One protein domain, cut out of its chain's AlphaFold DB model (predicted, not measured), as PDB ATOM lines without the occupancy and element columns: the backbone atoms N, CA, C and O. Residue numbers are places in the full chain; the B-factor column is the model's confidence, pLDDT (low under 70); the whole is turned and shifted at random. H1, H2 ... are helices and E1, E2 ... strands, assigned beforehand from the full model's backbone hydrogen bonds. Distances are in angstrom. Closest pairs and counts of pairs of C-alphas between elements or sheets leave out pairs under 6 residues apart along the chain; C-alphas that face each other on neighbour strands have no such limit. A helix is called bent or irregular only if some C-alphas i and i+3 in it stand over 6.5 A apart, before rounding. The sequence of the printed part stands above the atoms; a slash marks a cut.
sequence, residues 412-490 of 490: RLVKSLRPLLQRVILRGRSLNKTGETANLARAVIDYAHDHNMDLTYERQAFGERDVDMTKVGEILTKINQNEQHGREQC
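What this domain is: This is residues 412 to 490 of the 490 residues of a protein of Bifidobacterium hapali (UniProt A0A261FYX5). A long axis is made by the small hairpin E1 and E2 and the long helix H3 running on end to end from it, and the two helices H1 and H2 pack crosswise on one side of that axis. The three helices all touch one another, the hairpin E1 and E2 lies at one end of the long axis with E2 near H1, and residues 480 to 490, of which 480 to 488 belong to H3, stick out at the other end as a free arm. The printed part has 79 residues, with three named helices and two named strands in the order H1, H2, E1, E2, H3; the sheet has the order E1 - E2 and is antiparallel, and the class is mostly helix. The whole is only just compact, close to loose, with a radius of gyration of the C-alphas of 13.6 A, and its outline is elongated, spanning 49 by 26 by 24 A.

Where its parts are: H1, residues 412 to 426, begins at C-alpha 412 (129.885, 94.721, 148.543) and is 21.3 A long from first to last C-alpha. It is irregular: C-alphas 416 and 419 are 7.1 A apart. H2, residues 436 to 450, is 20.8 A long. E1, residues 456 to 459, begins at C-alpha 456 (138.287, 112.684, 147.048), and E2 is residues 464 to 467. H3, residues 469 to 488, is the longest helix at 29.3 A and ends at C-alpha 488 (106.236, 105.613, 155.134).

How they stand to each other: H1 touches H2 at a steep tilt of 59 degrees, the same way; the closest C-alphas are those of Leu 417 and Ala 441, 5.9 A apart. H1 touches H3 with residues 414 to 418 alone, at a steep tilt of 64 degrees, opposite ways; the closest C-alphas, of Val 414 and Gly 473, are 5.8 A apart. H2 touches H3 with residues 444 to 448 alone, about perpendicular at 84 degrees; the closest C-alphas are those of Val 444 and Ile 475, 6.4 A apart. The closest C-alphas of H1 and E2, those of Gln 422 and Val 467, are 6.2 A apart. E1 and E2 form an antiparallel hairpin, their directions at 142 degrees; N 457 and O 466 are 3.0 A apart, and N 459 and O 464 are 2.8 A apart, both within hydrogen-bond range. H2 and E2 are apart, and so are E1 and H3. In H2 and H3 every O i to N i+4 pair is within hydrogen-bond range; in H1 8 of 11 are.

The domain as a whole: The two C-alphas farthest apart, of Ala 461 and Cys 490, are 50.1 A apart. Without the free residues 480 to 490, the body of 68 residues spans 35 by 25 by 24 A. The printed part has no cut and no long link. The mean pLDDT of the printed part is 87.6, and residues 484 to 490 are under 70; Cys 490 is the chain's last residue.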
ATOM      1  N   ARG A 412     129.911  95.165 149.948       95.06
ATOM      2  CA  ARG A 412     129.885  94.721 148.543       95.06
ATOM      3  C   ARG A 412     129.285  95.795 147.638       95.06
ATOM      4  O   ARG A 412     129.854  96.050 146.572       95.06
ATOM      5  N   LEU A 413     128.204  96.438 148.079       94.12
ATOM      6  CA  LEU A 413     127.555  97.525 147.354       94.12
ATOM      7  C   LEU A 413     128.506  98.711 147.169       94.12
ATOM      8  O   LEU A 413     128.805  99.068 146.029       94.12
ATOM      9  N   VAL A 414     129.074  99.248 148.254       95.31
ATOM     10  CA  VAL A 414     130.027 100.373 148.202       95.31
ATOM     11  C   VAL A 414     131.218 100.040 147.299       95.31
ATOM     12  O   VAL A 414     131.597 100.817 146.418       95.31
ATOM     13  N   LYS A 415     131.790  98.840 147.449       95.06
ATOM     14  CA  LYS A 415     132.926  98.384 146.640       95.06
ATOM     15  C   LYS A 415     132.604  98.324 145.148       95.06
ATOM     16  O   LYS A 415     133.484  98.615 144.335       95.06
ATOM     17  N   SER A 416     131.377  97.951 144.787       94.44
ATOM     18  CA  SER A 416     130.937  97.851 143.390       94.44
ATOM     19  C   SER A 416     130.937  99.207 142.670       94.44
ATOM     20  O   SER A 416     131.183  99.256 141.463       94.44
ATOM     21  N   LEU A 417     130.758 100.310 143.409       95.38
ATOM     22  CA  LEU A 417     130.744 101.668 142.858       95.38
ATOM     23  C   LEU A 417     132.145 102.199 142.540       95.38
ATOM     24  O   LEU A 417     132.296 103.020 141.634       95.38
ATOM     25  N   ARG A 418     133.189 101.714 143.230       94.62
ATOM     26  CA  ARG A 418     134.560 102.252 143.136       94.62
ATOM     27  C   ARG A 418     135.062 102.435 141.693       94.62
ATOM     28  O   ARG A 418     135.512 103.535 141.383       94.62
ATOM     29  N   PRO A 419     134.976 101.447 140.775       93.25
ATOM     30  CA  PRO A 419     135.516 101.615 139.422       93.25
ATOM     31  C   PRO A 419     134.787 102.688 138.603       93.25
ATOM     32  O   PRO A 419     135.384 103.312 137.725       93.25
ATOM     33  N   LEU A 420     133.491 102.879 138.865       93.44
ATOM     34  CA  LEU A 420     132.673 103.903 138.224       93.44
ATOM     35  C   LEU A 420     133.027 105.285 138.770       93.44
ATOM     36  O   LEU A 420     133.311 106.189 137.989       93.44
ATOM     37  N   LEU A 421     133.103 105.417 140.093       94.50
ATOM     38  CA  LEU A 421     133.451 106.669 140.759       94.50
ATOM     39  C   LEU A 421     134.871 107.119 140.402       94.50
ATOM     40  O   LEU A 421     135.049 108.247 139.956       94.50
ATOM     41  N   GLN A 422     135.867 106.228 140.451       94.38
ATOM     42  CA  GLN A 422     137.238 106.539 140.022       94.38
ATOM     43  C   GLN A 422     137.299 106.982 138.553       94.38
ATOM     44  O   GLN A 422     138.087 107.851 138.184       94.38
ATOM     45  N   ARG A 423     136.466 106.401 137.681       91.94
ATOM     46  CA  ARG A 423     136.399 106.795 136.267       91.94
ATOM     47  C   ARG A 423     135.843 108.209 136.088       91.94
ATOM     48  O   ARG A 423     136.367 108.935 135.245       91.94
ATOM     49  N   VAL A 424     134.792 108.574 136.817       92.88
ATOM     50  CA  VAL A 424     134.165 109.896 136.688       92.88
ATOM     51  C   VAL A 424     134.996 110.950 137.400       92.88
ATOM     52  O   VAL A 424     135.454 111.894 136.766       92.88
ATOM     53  N   ILE A 425     135.244 110.744 138.691       92.94
ATOM     54  CA  ILE A 425     135.808 111.744 139.597       92.94
ATOM     55  C   ILE A 425     137.287 111.996 139.290       92.94
ATOM     56  O   ILE A 425     137.711 113.144 139.225       92.94
ATOM     57  N   LEU A 426     138.078 110.942 139.051       92.00
ATOM     58  CA  LEU A 426     139.528 111.093 138.857       92.00
ATOM     59  C   LEU A 426     139.928 111.278 137.390       92.00
ATOM     60  O   LEU A 426     140.986 111.831 137.109       92.00
ATOM     61  N   ARG A 427     139.127 110.778 136.436       89.75
ATOM     62  CA  ARG A 427     139.480 110.795 135.000       89.75
ATOM     63  C   ARG A 427     138.585 111.694 134.150       89.75
ATOM     64  O   ARG A 427     138.794 111.735 132.939       89.75
ATOM     65  N   GLY A 428     137.576 112.340 134.738       86.88
ATOM     66  CA  GLY A 428     136.649 113.233 134.034       86.88
ATOM     67  C   GLY A 428     135.838 112.548 132.930       86.88
ATOM     68  O   GLY A 428     135.446 113.193 131.962       86.88
ATOM     69  N   ARG A 429     135.637 111.224 133.004       88.19
ATOM     70  CA  ARG A 429     134.935 110.464 131.955       88.19
ATOM     71  C   ARG A 429     133.474 110.241 132.321       88.19
ATOM     72  O   ARG A 429     133.172 109.871 133.448       88.19
ATOM     73  N   SER A 430     132.586 110.335 131.337       81.06
ATOM     74  CA  SER A 430     131.150 110.120 131.528       81.06
ATOM     75  C   SER A 430     130.773 108.673 131.894       81.06
ATOM     76  O   SER A 430     131.441 107.691 131.526       81.06
ATOM     77  N   LEU A 431     129.646 108.548 132.606       80.50
ATOM     78  CA  LEU A 431     128.966 107.293 132.941       80.50
ATOM     79  C   LEU A 431     128.059 106.830 131.792       80.50
ATOM     80  O   LEU A 431     126.840 106.962 131.850       80.50
ATOM     81  N   ASN A 432     128.651 106.222 130.763       74.69
ATOM     82  CA  ASN A 432     127.893 105.679 129.622       74.69
ATOM     83  C   ASN A 432     127.276 104.291 129.900       74.69
ATOM     84  O   ASN A 432     126.719 103.674 128.997       74.69
ATOM     85  N   LYS A 433     127.419 103.758 131.121       76.25
ATOM     86  CA  LYS A 433     126.816 102.479 131.521       76.25
ATOM     87  C   LYS A 433     125.407 102.700 132.069       76.25
ATOM     88  O   LYS A 433     125.176 103.634 132.835       76.25
ATOM     89  N   THR A 434     124.491 101.809 131.718       77.94
ATOM     90  CA  THR A 434     123.144 101.709 132.290       77.94
ATOM     91  C   THR A 434     123.087 100.560 133.301       77.94
ATOM     92  O   THR A 434     123.924  99.656 133.262       77.94
ATOM     93  N   GLY A 435     122.140 100.621 134.239       87.38
ATOM     94  CA  GLY A 435     121.940  99.607 135.280       87.38
ATOM     95  C   GLY A 435     121.965 100.178 136.697       87.38
ATOM     96  O   GLY A 435     122.382 101.315 136.915       87.38
ATOM     97  N   GLU A 436     121.539  99.367 137.659       87.88
ATOM     98  CA  GLU A 436     121.347  99.751 139.063       87.88
ATOM     99  C   GLU A 436     122.612 100.350 139.696       87.88
ATOM    100  O   GLU A 436     122.588 101.473 140.190       87.88
ATOM    101  N   THR A 437     123.760  99.678 139.559       89.06
ATOM    102  CA  THR A 437     125.056 100.173 140.058       89.06
ATOM    103  C   THR A 437     125.445 101.527 139.453       89.06
ATOM    104  O   THR A 437     126.044 102.364 140.124       89.06
ATOM    105  N   ALA A 438     125.119 101.763 138.177       89.69
ATOM    106  CA  ALA A 438     125.412 103.033 137.519       89.69
ATOM    107  C   ALA A 438     124.461 104.145 137.979       89.69
ATOM    108  O   ALA A 438     124.905 105.277 138.147       89.69
ATOM    109  N   ASN A 439     123.186 103.825 138.211       91.31
ATOM    110  CA  ASN A 439     122.210 104.760 138.773       91.31
ATOM    111  C   ASN A 439     122.608 105.169 140.194       91.31
ATOM    112  O   ASN A 439     122.635 106.356 140.493       91.31
ATOM    113  N   LEU A 440     123.021 104.207 141.019       93.25
ATOM    114  CA  LEU A 440     123.478 104.475 142.377       93.25
ATOM    115  C   LEU A 440     124.762 105.317 142.398       93.25
ATOM    116  O   LEU A 440     124.885 106.244 143.191       93.25
ATOM    117  N   ALA A 441     125.702 105.056 141.482       94.19
ATOM    118  CA  ALA A 441     126.887 105.899 141.328       94.19
ATOM    119  C   ALA A 441     126.529 107.350 140.953       94.19
ATOM    120  O   ALA A 441     127.180 108.262 141.456       94.19
ATOM    121  N   ARG A 442     125.510 107.572 140.102       93.50
ATOM    122  CA  ARG A 442     125.004 108.926 139.805       93.50
ATOM    123  C   ARG A 442     124.389 109.561 141.046       93.50
ATOM    124  O   ARG A 442     124.827 110.636 141.413       93.50
ATOM    125  N   ALA A 443     123.507 108.851 141.749       94.44
ATOM    126  CA  ALA A 443     122.880 109.351 142.971       94.44
ATOM    127  C   ALA A 443     123.906 109.774 144.039       94.44
ATOM    128  O   ALA A 443     123.736 110.806 144.678       94.44
ATOM    129  N   VAL A 444     125.005 109.025 144.201       96.12
ATOM    130  CA  VAL A 444     126.110 109.415 145.097       96.12
ATOM    131  C   VAL A 444     126.790 110.708 144.639       96.12
ATOM    132  O   VAL A 444     127.095 111.559 145.471       96.12
ATOM    133  N   ILE A 445     127.053 110.851 143.336       94.81
ATOM    134  CA  ILE A 445     127.682 112.052 142.767       94.81
ATOM    135  C   ILE A 445     126.754 113.260 142.911       94.81
ATOM    136  O   ILE A 445     127.211 114.310 143.353       94.81
ATOM    137  N   ASP A 446     125.473 113.097 142.584       94.56
ATOM    138  CA  ASP A 446     124.457 114.146 142.658       94.56
ATOM    139  C   ASP A 446     124.269 114.592 144.113       94.56
ATOM    140  O   ASP A 446     124.382 115.775 144.415       94.56
ATOM    141  N   TYR A 447     124.139 113.644 145.052       96.19
ATOM    142  CA  TYR A 447     124.067 113.953 146.481       96.19
ATOM    143  C   TYR A 447     125.300 114.730 146.958       96.19
ATOM    144  O   TYR A 447     125.167 115.723 147.673       96.19
ATOM    145  N   ALA A 448     126.502 114.290 146.569       95.62
ATOM    146  CA  ALA A 448     127.735 114.971 146.943       95.62
ATOM    147  C   ALA A 448     127.814 116.385 146.355       95.62
ATOM    148  O   ALA A 448     128.251 117.300 147.047       95.62
ATOM    149  N   HIS A 449     127.362 116.578 145.115       93.88
ATOM    150  CA  HIS A 449     127.286 117.887 144.476       93.88
ATOM    151  C   HIS A 449     126.297 118.810 145.204       93.88
ATOM    152  O   HIS A 449     126.668 119.914 145.598       93.88
ATOM    153  N   ASP A 450     125.080 118.332 145.465       95.38
ATOM    154  CA  ASP A 450     124.010 119.106 146.106       95.38
ATOM    155  C   ASP A 450     124.354 119.515 147.546       95.38
ATOM    156  O   ASP A 450     123.916 120.561 148.025       95.38
ATOM    157  N   HIS A 451     125.184 118.720 148.227       94.88
ATOM    158  CA  HIS A 451     125.644 118.978 149.596       94.88
ATOM    159  C   HIS A 451     127.075 119.532 149.664       94.88
ATOM    160  O   HIS A 451     127.642 119.635 150.752       94.88
ATOM    161  N   ASN A 452     127.668 119.892 148.520       93.50
ATOM    162  CA  ASN A 452     129.006 120.476 148.416       93.50
ATOM    163  C   ASN A 452     130.112 119.632 149.103       93.50
ATOM    164  O   ASN A 452     131.004 120.155 149.775       93.50
ATOM    165  N   MET A 453     130.033 118.305 148.964       95.00
ATOM    166  CA  MET A 453     130.950 117.329 149.555       95.00
ATOM    167  C   MET A 453     132.053 116.925 148.569       95.00
ATOM    168  O   MET A 453     131.779 116.406 147.488       95.00
ATOM    169  N   ASP A 454     133.321 117.053 148.973       93.25
ATOM    170  CA  ASP A 454     134.440 116.476 148.217       93.25
ATOM    171  C   ASP A 454     134.535 114.962 148.465       93.25
ATOM    172  O   ASP A 454     134.780 114.516 149.591       93.25
ATOM    173  N   LEU A 455     134.355 114.172 147.404       95.19
ATOM    174  CA  LEU A 455     134.463 112.709 147.409       95.19
ATOM    175  C   LEU A 455     135.894 112.198 147.237       95.19
ATOM    176  O   LEU A 455     136.095 110.995 147.088       95.19
ATOM    177  N   THR A 456     136.889 113.076 147.204       95.12
ATOM    178  CA  THR A 456     138.287 112.684 147.048       95.12
ATOM    179  C   THR A 456     139.085 112.854 148.329       95.12
ATOM    180  O   THR A 456     138.676 113.534 149.274       95.12
ATOM    181  N   TYR A 457     140.238 112.198 148.354       94.31
ATOM    182  CA  TYR A 457     141.307 112.464 149.302       94.31
ATOM    183  C   TYR A 457     142.659 112.314 148.599       94.31
ATOM    184  O   TYR A 457     142.766 111.674 147.547       94.31
ATOM    185  N   GLU A 458     143.687 112.932 149.168       93.62
ATOM    186  CA  GLU A 458     145.063 112.773 148.714       93.62
ATOM    187  C   GLU A 458     145.736 111.642 149.486       93.62
ATOM    188  O   GLU A 458     145.699 111.605 150.716       93.62
ATOM    189  N   ARG A 459     146.355 110.722 148.753       92.31
ATOM    190  CA  ARG A 459     147.127 109.619 149.304       92.31
ATOM    191  C   ARG A 459     148.547 110.099 149.584       92.31
ATOM    192  O   ARG A 459     149.403 110.047 148.700       92.31
ATOM    193  N   GLN A 460     148.789 110.569 150.806       87.50
ATOM    194  CA  GLN A 460     149.991 111.338 151.157       87.50
ATOM    195  C   GLN A 460     151.313 110.652 150.778       87.50
ATOM    196  O   GLN A 460     152.179 111.288 150.183       87.50
ATOM    197  N   ALA A 461     151.465 109.354 151.053       86.88
ATOM    198  CA  ALA A 461     152.698 108.627 150.737       86.88
ATOM    199  C   ALA A 461     152.926 108.379 149.234       86.88
ATOM    200  O   ALA A 461     154.044 108.054 148.840       86.88
ATOM    201  N   PHE A 462     151.891 108.516 148.399       88.44
ATOM    202  CA  PHE A 462     151.957 108.211 146.966       88.44
ATOM    203  C   PHE A 462     151.844 109.457 146.076       88.44
ATOM    204  O   PHE A 462     152.170 109.380 144.894       88.44
ATOM    205  N   GLY A 463     151.394 110.597 146.613       86.62
ATOM    206  CA  GLY A 463     151.198 111.830 145.839       86.62
ATOM    207  C   GLY A 463     150.091 111.716 144.783       86.62
ATOM    208  O   GLY A 463     150.149 112.361 143.738       86.62
ATOM    209  N   GLU A 464     149.094 110.861 145.026       90.19
ATOM    210  CA  GLU A 464     147.983 110.588 144.109       90.19
ATOM    211  C   GLU A 464     146.636 110.896 144.773       90.19
ATOM    212  O   GLU A 464     146.473 110.721 145.978       90.19
ATOM    213  N   ARG A 465     145.630 111.302 143.990       92.56
ATOM    214  CA  ARG A 465     144.241 111.413 144.471       92.56
ATOM    215  C   ARG A 465     143.498 110.098 144.277       92.56
ATOM    216  O   ARG A 465     143.619 109.471 143.225       92.56
ATOM    217  N   ASP A 466     142.655 109.745 145.239       94.44
ATOM    218  CA  ASP A 466     141.687 108.656 145.093       94.44
ATOM    219  C   ASP A 466     140.306 109.067 145.625       94.44
ATOM    220  O   ASP A 466     140.126 110.145 146.196       94.44
ATOM    221  N   VAL A 467     139.307 108.223 145.378       94.94
ATOM    222  CA  VAL A 467     137.944 108.390 145.884       94.94
ATOM    223  C   VAL A 467     137.890 107.933 147.341       94.94
ATOM    224  O   VAL A 467     138.270 106.807 147.662       94.94
ATOM    225  N   ASP A 468     137.378 108.792 148.218       94.94
ATOM    226  CA  ASP A 468     137.131 108.488 149.624       94.94
ATOM    227  C   ASP A 468     135.893 107.589 149.739       94.94
ATOM    228  O   ASP A 468     134.742 108.034 149.750       94.94
ATOM    229  N   MET A 469     136.136 106.280 149.760       95.31
ATOM    230  CA  MET A 469     135.066 105.285 149.765       95.31
ATOM    231  C   MET A 469     134.312 105.213 151.097       95.31
ATOM    232  O   MET A 469     133.198 104.687 151.109       95.31
ATOM    233  N   THR A 470     134.868 105.747 152.189       93.31
ATOM    234  CA  THR A 470     134.153 105.875 153.464       93.31
ATOM    235  C   THR A 470     133.022 106.889 153.323       93.31
ATOM    236  O   THR A 470     131.872 106.554 153.603       93.31
ATOM    237  N   LYS A 471     133.298 108.067 152.740       94.25
ATOM    238  CA  LYS A 471     132.255 109.065 152.425       94.25
ATOM    239  C   LYS A 471     131.180 108.510 151.492       94.25
ATOM    240  O   LYS A 471     129.999 108.796 151.663       94.25
ATOM    241  N   VAL A 472     131.571 107.693 150.511       95.19
ATOM    242  CA  VAL A 472     130.615 107.025 149.611       95.19
ATOM    243  C   VAL A 472     129.663 106.120 150.399       95.19
ATOM    244  O   VAL A 472     128.457 106.173 150.167       95.19
ATOM    245  N   GLY A 473     130.173 105.316 151.337       93.25
ATOM    246  CA  GLY A 473     129.340 104.471 152.202       93.25
ATOM    247  C   GLY A 473     128.379 105.270 153.087       93.25
ATOM    248  O   GLY A 473     127.198 104.928 153.190       93.25
ATOM    249  N   GLU A 474     128.847 106.384 153.655       92.50
ATOM    250  CA  GLU A 474     128.012 107.301 154.441       92.50
ATOM    251  C   GLU A 474     126.872 107.900 153.605       92.50
ATOM    252  O   GLU A 474     125.722 107.913 154.044       92.50
ATOM    253  N   ILE A 475     127.165 108.354 152.382       94.88
ATOM    254  CA  ILE A 475     126.158 108.911 151.468       94.88
ATOM    255  C   ILE A 475     125.112 107.860 151.099       94.88
ATOM    256  O   ILE A 475     123.919 108.148 151.163       94.88
ATOM    257  N   LEU A 476     125.525 106.632 150.769       92.38
ATOM    258  CA  LEU A 476     124.578 105.554 150.460       92.38
ATOM    259  C   LEU A 476     123.624 105.264 151.616       92.38
ATOM    260  O   LEU A 476     122.436 105.041 151.398       92.38
ATOM    261  N   THR A 477     124.137 105.298 152.844       90.25
ATOM    262  CA  THR A 477     123.316 105.104 154.041       90.25
ATOM    263  C   THR A 477     122.257 106.203 154.158       90.25
ATOM    264  O   THR A 477     121.091 105.900 154.403       90.25
ATOM    265  N   LYS A 478     122.625 107.463 153.891       91.06
ATOM    266  CA  LYS A 478     121.697 108.607 153.909       91.06
ATOM    267  C   LYS A 478     120.651 108.550 152.790       91.06
ATOM    268  O   LYS A 478     119.482 108.821 153.044       91.06
ATOM    269  N   ILE A 479     121.046 108.174 151.570       89.25
ATOM    270  CA  ILE A 479     120.116 108.012 150.437       89.25
ATOM    271  C   ILE A 479     119.061 106.950 150.780       89.25
ATOM    272  O   ILE A 479     117.866 107.223 150.674       89.25
ATOM    273  N   ASN A 480     119.482 105.785 151.280       84.25
ATOM    274  CA  ASN A 480     118.557 104.707 151.645       84.25
ATOM    275  C   ASN A 480     117.590 105.106 152.773       84.25
ATOM    276  O   ASN A 480     116.413 104.753 152.729       84.25
ATOM    277  N   GLN A 481     118.061 105.864 153.771       83.19
ATOM    278  CA  GLN A 481     117.209 106.373 154.852       83.19
ATOM    279  C   GLN A 481     116.132 107.335 154.331       83.19
ATOM    280  O   GLN A 481     114.977 107.241 154.751       83.19
ATOM    281  N   ASN A 482     116.477 108.220 153.392       74.25
ATOM    282  CA  ASN A 482     115.529 109.165 152.797       74.25
ATOM    283  C   ASN A 482     114.455 108.461 151.948       74.25
ATOM    284  O   ASN A 482     113.290 108.854 151.982       74.25
ATOM    285  N   GLU A 483     114.814 107.396 151.225       72.62
ATOM    286  CA  GLU A 483     113.849 106.597 150.457       72.62
ATOM    287  C   GLU A 483     112.865 105.824 151.351       72.62
ATOM    288  O   GLU A 483     111.700 105.671 150.984       72.62
ATOM    289  N   GLN A 484     113.303 105.355 152.526       64.94
ATOM    290  CA  GLN A 484     112.423 104.694 153.498       64.94
ATOM    291  C   GLN A 484     111.435 105.680 154.136       64.94
ATOM    292  O   GLN A 484     110.236 105.409 154.148       64.94
ATOM    293  N   HIS A 485     111.896 106.864 154.553       59.09
ATOM    294  CA  HIS A 485     111.021 107.898 155.124       59.09
ATOM    295  C   HIS A 485     109.998 108.436 154.110       59.09
ATOM    296  O   HIS A 485     108.867 108.736 154.481       59.09
ATOM    297  N   GLY A 486     110.357 108.524 152.824       54.38
ATOM    298  CA  GLY A 486     109.425 108.920 151.763       54.38
ATOM    299  C   GLY A 486     108.357 107.867 151.435       54.38
ATOM    300  O   GLY A 486     107.301 108.224 150.921       54.38
ATOM    301  N   ARG A 487     108.600 106.582 151.738       54.50
ATOM    302  CA  ARG A 487     107.627 105.488 151.544       54.50
ATOM    303  C   ARG A 487     106.694 105.279 152.732       54.50
ATOM    304  O   ARG A 487     105.611 104.760 152.527       54.50
ATOM    305  N   GLU A 488     107.096 105.666 153.939       51.31
ATOM    306  CA  GLU A 488     106.236 105.613 155.134       51.31
ATOM    307  C   GLU A 488     105.279 106.818 155.237       51.31
ATOM    308  O   GLU A 488     104.348 106.803 156.039       51.31
ATOM    309  N   GLN A 489     105.497 107.862 154.427       45.94
ATOM    310  CA  GLN A 489     104.653 109.065 154.352       45.94
ATOM    311  C   GLN A 489     103.641 109.055 153.189       45.94
ATOM    312  O   GLN A 489     102.834 109.982 153.084       45.94
ATOM    313  N   CYS A 490     103.669 108.024 152.339       40.84
ATOM    314  CA  CYS A 490     102.649 107.724 151.328       40.84
ATOM    315  C   CYS A 490     101.829 106.515 151.772       40.84
ATOM    316  O   CYS A 490     100.611 106.518 151.483       40.84
TER     317      CYS A 490